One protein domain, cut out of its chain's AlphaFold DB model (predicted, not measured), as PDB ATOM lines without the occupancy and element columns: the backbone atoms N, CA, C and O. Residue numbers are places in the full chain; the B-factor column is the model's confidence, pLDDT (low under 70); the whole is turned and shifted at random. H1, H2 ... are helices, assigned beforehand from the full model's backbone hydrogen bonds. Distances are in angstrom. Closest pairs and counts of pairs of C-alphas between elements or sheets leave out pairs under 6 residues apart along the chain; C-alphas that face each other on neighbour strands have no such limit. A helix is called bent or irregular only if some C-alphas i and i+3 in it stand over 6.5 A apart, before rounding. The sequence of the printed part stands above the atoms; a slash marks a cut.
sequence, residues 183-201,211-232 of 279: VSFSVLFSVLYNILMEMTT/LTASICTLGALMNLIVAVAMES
ATOM      1  N   VAL A 183      23.410  -7.070 -26.127       75.62
ATOM      2  CA  VAL A 183      24.527  -6.410 -26.817       75.62
ATOM      3  C   VAL A 183      24.016  -5.511 -27.947       75.62
ATOM      4  O   VAL A 183      24.438  -4.359 -28.039       75.62
ATOM      5  N   SER A 184      23.063  -5.989 -28.754       72.19
ATOM      6  CA  SER A 184      22.437  -5.202 -29.828       72.19
ATOM      7  C   SER A 184      21.766  -3.933 -29.292       72.19
ATOM      8  O   SER A 184      22.031  -2.843 -29.804       72.19
ATOM      9  N   PHE A 185      20.992  -4.036 -28.204       74.12
ATOM     10  CA  PHE A 185      20.376  -2.871 -27.562       74.12
ATOM     11  C   PHE A 185      21.412  -1.857 -27.065       74.12
ATOM     12  O   PHE A 185      21.243  -0.662 -27.295       74.12
ATOM     13  N   SER A 186      22.492  -2.317 -26.429       74.38
ATOM     14  CA  SER A 186      23.567  -1.437 -25.949       74.38
ATOM     15  C   SER A 186      24.217  -0.650 -27.093       74.38
ATOM     16  O   SER A 186      24.356   0.575 -27.023       74.38
ATOM     17  N   VAL A 187      24.543  -1.333 -28.195       77.38
ATOM     18  CA  VAL A 187      25.144  -0.699 -29.376       77.38
ATOM     19  C   VAL A 187      24.168   0.281 -30.028       77.38
ATOM     20  O   VAL A 187      24.562   1.406 -30.340       77.38
ATOM     21  N   LEU A 188      22.893  -0.093 -30.178       73.81
ATOM     22  CA  LEU A 188      21.859   0.780 -30.738       73.81
ATOM     23  C   LEU A 188      21.706   2.070 -29.918       73.81
ATOM     24  O   LEU A 188      21.707   3.163 -30.484       73.81
ATOM     25  N   PHE A 189      21.634   1.954 -28.588       72.38
ATOM     26  CA  PHE A 189      21.560   3.105 -27.686       72.38
ATOM     27  C   PHE A 189      22.805   3.993 -27.762       72.38
ATOM     28  O   PHE A 189      22.681   5.218 -27.773       72.38
ATOM     29  N   SER A 190      23.993   3.399 -27.864       75.75
ATOM     30  CA  SER A 190      25.250   4.139 -28.020       75.75
ATOM     31  C   SER A 190      25.298   4.932 -29.334       75.75
ATOM     32  O   SER A 190      25.677   6.105 -29.351       75.75
ATOM     33  N   VAL A 191      24.855   4.337 -30.446       76.25
ATOM     34  CA  VAL A 191      24.782   5.021 -31.749       76.25
ATOM     35  C   VAL A 191      23.747   6.145 -31.717       76.25
ATOM     36  O   VAL A 191      24.056   7.267 -32.123       76.25
ATOM     37  N   LEU A 192      22.555   5.876 -31.175       72.12
ATOM     38  CA  LEU A 192      21.518   6.891 -30.977       72.12
ATOM     39  C   LEU A 192      22.051   8.069 -30.154       72.12
ATOM     40  O   LEU A 192      21.882   9.213 -30.565       72.12
ATOM     41  N   TYR A 193      22.754   7.813 -29.049       72.31
ATOM     42  CA  TYR A 193      23.336   8.871 -28.225       72.31
ATOM     43  C   TYR A 193      24.309   9.758 -29.004       72.31
ATOM     44  O   TYR A 193      24.196  10.982 -28.944       72.31
ATOM     45  N   ASN A 194      25.223   9.161 -29.769       77.62
ATOM     46  CA  ASN A 194      26.197   9.918 -30.557       77.62
ATOM     47  C   ASN A 194      25.519  10.805 -31.614       77.62
ATOM     48  O   ASN A 194      25.872  11.976 -31.754       77.62
ATOM     49  N   ILE A 195      24.503  10.279 -32.307       77.25
ATOM     50  CA  ILE A 195      23.730  11.042 -33.300       77.25
ATOM     51  C   ILE A 195      22.955  12.178 -32.624       77.25
ATOM     52  O   ILE A 195      22.972  13.314 -33.108       77.25
ATOM     53  N   LEU A 196      22.288  11.906 -31.495       71.62
ATOM     54  CA  LEU A 196      21.567  12.943 -30.761       71.62
ATOM     55  C   LEU A 196      22.526  14.018 -30.239       71.62
ATOM     56  O   LEU A 196      22.217  15.198 -30.387       71.62
ATOM     57  N   MET A 197      23.694  13.658 -29.706       71.25
ATOM     58  CA  MET A 197      24.703  14.620 -29.247       71.25
ATOM     59  C   MET A 197      25.159  15.560 -30.364       71.25
ATOM     60  O   MET A 197      25.233  16.772 -30.146       71.25
ATOM     61  N   GLU A 198      25.393  15.048 -31.574       74.62
ATOM     62  CA  GLU A 198      25.802  15.870 -32.718       74.62
ATOM     63  C   GLU A 198      24.674  16.795 -33.214       74.62
ATOM     64  O   GLU A 198      24.895  17.962 -33.543       74.62
ATOM     65  N   MET A 199      23.435  16.301 -33.237       68.81
ATOM     66  CA  MET A 199      22.269  17.109 -33.621       68.81
ATOM     67  C   MET A 199      21.957  18.202 -32.598       68.81
ATOM     68  O   MET A 199      21.458  19.272 -32.955       68.81
ATOM     69  N   THR A 200      22.249  17.928 -31.332       66.00
ATOM     70  CA  THR A 200      21.937  18.814 -30.215       66.00
ATOM     71  C   THR A 200      22.970  19.925 -30.079       66.00
ATOM     72  O   THR A 200      22.589  21.091 -29.975       66.00
ATOM     73  N   THR A 201      24.259  19.596 -30.200       64.62
ATOM     74  CA  THR A 201      25.363  20.578 -30.197       64.62
ATOM     75  C   THR A 201      25.270  21.587 -31.340       64.62
ATOM     76  O   THR A 201      25.695  22.723 -31.180       64.62
ATOM     77  N   LEU A 211      19.904  15.209 -22.183       65.25
ATOM     78  CA  LEU A 211      20.139  13.965 -22.904       65.25
ATOM     79  C   LEU A 211      20.832  12.929 -22.026       65.25
ATOM     80  O   LEU A 211      20.359  11.797 -21.924       65.25
ATOM     81  N   THR A 212      21.887  13.335 -21.327       76.19
ATOM     82  CA  THR A 212      22.591  12.455 -20.389       76.19
ATOM     83  C   THR A 212      21.691  12.037 -19.225       76.19
ATOM     84  O   THR A 212      21.644  10.850 -18.893       76.19
ATOM     85  N   ALA A 213      20.894  12.961 -18.675       73.75
ATOM     86  CA  ALA A 213      19.920  12.649 -17.628       73.75
ATOM     87  C   ALA A 213      18.885  11.610 -18.093       73.75
ATOM     88  O   ALA A 213      18.602  10.654 -17.368       73.75
ATOM     89  N   SER A 214      18.365  11.737 -19.317       66.69
ATOM     90  CA  SER A 214      17.387  10.789 -19.872       66.69
ATOM     91  C   SER A 214      17.960   9.379 -20.064       66.69
ATOM     92  O   SER A 214      17.286   8.391 -19.770       66.69
ATOM     93  N   ILE A 215      19.228   9.269 -20.470       73.62
ATOM     94  CA  ILE A 215      19.910   7.981 -20.666       73.62
ATOM     95  C   ILE A 215      20.217   7.319 -19.329       73.62
ATOM     96  O   ILE A 215      19.953   6.130 -19.162       73.62
ATOM     97  N   CYS A 216      20.711   8.088 -18.356       73.06
ATOM     98  CA  CYS A 216      20.944   7.585 -17.005       73.06
ATOM     99  C   CYS A 216      19.629   7.087 -16.378       73.06
ATOM    100  O   CYS A 216      19.580   6.016 -15.774       73.06
ATOM    101  N   THR A 217      18.534   7.806 -16.640       73.31
ATOM    102  CA  THR A 217      17.188   7.424 -16.208       73.31
ATOM    103  C   THR A 217      16.700   6.138 -16.904       73.31
ATOM    104  O   THR A 217      16.115   5.257 -16.276       73.31
ATOM    105  N   LEU A 218      16.956   5.943 -18.197       75.25
ATOM    106  CA  LEU A 218      16.614   4.677 -18.859       75.25
ATOM    107  C   LEU A 218      17.461   3.504 -18.336       75.25
ATOM    108  O   LEU A 218      16.919   2.429 -18.077       75.25
ATOM    109  N   GLY A 219      18.757   3.724 -18.101       73.81
ATOM    110  CA  GLY A 219      19.660   2.716 -17.542       73.81
ATOM    111  C   GLY A 219      19.250   2.270 -16.135       73.81
ATOM    112  O   GLY A 219      19.141   1.072 -15.871       73.81
ATOM    113  N   ALA A 220      18.941   3.216 -15.246       74.50
ATOM    114  CA  ALA A 220      18.463   2.905 -13.901       74.50
ATOM    115  C   ALA A 220      17.099   2.190 -13.913       74.50
ATOM    116  O   ALA A 220      16.894   1.270 -13.121       74.50
ATOM    117  N   LEU A 221      16.204   2.524 -14.852       77.06
ATOM    118  CA  LEU A 221      14.931   1.815 -15.016       77.06
ATOM    119  C   LEU A 221      15.141   0.356 -15.445       77.06
ATOM    120  O   LEU A 221      14.513  -0.542 -14.886       77.06
ATOM    121  N   MET A 222      16.033   0.102 -16.406       72.31
ATOM    122  CA  MET A 222      16.344  -1.262 -16.848       72.31
ATOM    123  C   MET A 222      16.994  -2.085 -15.729       72.31
ATOM    124  O   MET A 222      16.580  -3.222 -15.497       72.31
ATOM    125  N   ASN A 223      17.944  -1.504 -14.990       71.94
ATOM    126  CA  ASN A 223      18.571  -2.162 -13.840       71.94
ATOM    127  C   ASN A 223      17.555  -2.481 -12.733       71.94
ATOM    128  O   ASN A 223      17.590  -3.573 -12.169       71.94
ATOM    129  N   LEU A 224      16.603  -1.577 -12.477       76.94
ATOM    130  CA  LEU A 224      15.509  -1.813 -11.536       76.94
ATOM    131  C   LEU A 224      14.638  -2.998 -11.973       76.94
ATOM    132  O   LEU A 224      14.347  -3.871 -11.161       76.94
ATOM    133  N   ILE A 225      14.258  -3.068 -13.252       73.38
ATOM    134  CA  ILE A 225      13.457  -4.181 -13.787       73.38
ATOM    135  C   ILE A 225      14.202  -5.513 -13.631       73.38
ATOM    136  O   ILE A 225      13.598  -6.503 -13.218       73.38
ATOM    137  N   VAL A 226      15.504  -5.549 -13.929       74.62
ATOM    138  CA  VAL A 226      16.323  -6.765 -13.784       74.62
ATOM    139  C   VAL A 226      16.435  -7.185 -12.320       74.62
ATOM    140  O   VAL A 226      16.237  -8.363 -12.028       74.62
ATOM    141  N   ALA A 227      16.681  -6.246 -11.405       77.00
ATOM    142  CA  ALA A 227      16.731  -6.528  -9.971       77.00
ATOM    143  C   ALA A 227      15.402  -7.119  -9.470       77.00
ATOM    144  O   ALA A 227      15.390  -8.149  -8.801       77.00
ATOM    145  N   VAL A 228      14.272  -6.534  -9.881       69.19
ATOM    146  CA  VAL A 228      12.931  -7.043  -9.547       69.19
ATOM    147  C   VAL A 228      12.692  -8.434 -10.137       69.19
ATOM    148  O   VAL A 228      12.128  -9.299  -9.468       69.19
ATOM    149  N   ALA A 229      13.134  -8.678 -11.373       68.94
ATOM    150  CA  ALA A 229      12.998  -9.979 -12.018       68.94
ATOM    151  C   ALA A 229      13.844 -11.061 -11.326       68.94
ATOM    152  O   ALA A 229      13.371 -12.186 -11.170       68.94
ATOM    153  N   MET A 230      15.058 -10.739 -10.871       69.62
ATOM    154  CA  MET A 230      15.899 -11.675 -10.111       69.62
ATOM    155  C   MET A 230      15.282 -12.023  -8.751       69.62
ATOM    156  O   MET A 230      15.272 -13.191  -8.368       69.62
ATOM    157  N   GLU A 231      14.680 -11.045  -8.074       67.06
ATOM    158  CA  GLU A 231      13.986 -11.252  -6.798       67.06
ATOM    159  C   GLU A 231      12.658 -12.030  -6.960       67.06
ATOM    160  O   GLU A 231      12.125 -12.574  -5.997       67.06
ATOM    161  N   SER A 232      12.093 -12.099  -8.173       60.34
ATOM    162  CA  SER A 232      10.802 -12.764  -8.446       60.34
ATOM    163  C   SER A 232      10.840 -14.296  -8.446       60.34
ATOM    164  O   SER A 232       9.790 -14.935  -8.375       60.34
TER     165      SER A 232
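This is residues 183 to 201 and 211 to 232 of the 279 residues of the protein "Nodulin MtN21 /EamA-like transporter family protein" of Prunus dulcis (UniProt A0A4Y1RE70). Two long helices, H1 and H2, lie in one flat layer as a loose, narrow V, running opposite ways and coming nearest each other by the cut between them. They are shifted along their length, and residues 183 to 188 of H1 and residues 216 to 232, of which 216 to 231 belong to H2, stand free. The printed part has 41 residues with two named helices, H1 then H2, no named strand, and the class all helix. The whole is loose, with a radius of gyration of the C-alphas of 12.8 A, and its C-alphas span 42 by 21 by 6 A.

H1 is residues 183 to 201, 27.2 A from first to last C-alpha, beginning at C-alpha 183 at (24.527, -6.410, -26.817). Its last C-alpha, that of Thr 201, is at (25.363, 20.578, -30.197). H2 is residues 211 to 231, 30.5 A long from first to last C-alpha, and its C-alpha 231 is at (13.986, -11.252, -6.798). Ser 232 follows it as the last printed residue.

H1 and H2 are close but not clearly touching, with 1 pair of C-alphas within 8 A. The closest C-alphas are those of Met 197 and Leu 211, 7.8 A apart. The two helices stand at a shallow tilt of 20 degrees and run opposite ways. Their centres are 17.1 A apart. In H1 and H2 every O i to N i+4 pair is within hydrogen-bond range, and neither helix is bent.

The outline is flat, and the two C-alphas farthest apart, those of Thr 201 and Ser 232, are 42.4 A apart. Residues 202 to 210 are not printed; this is the link across the cut from H1 to H2, with C-alphas 201 and 211 11.1 A apart. The mean pLDDT of the printed part is 72.5, and it is under 70 in residues 199 to 201, 211, 214 and 228 to 232.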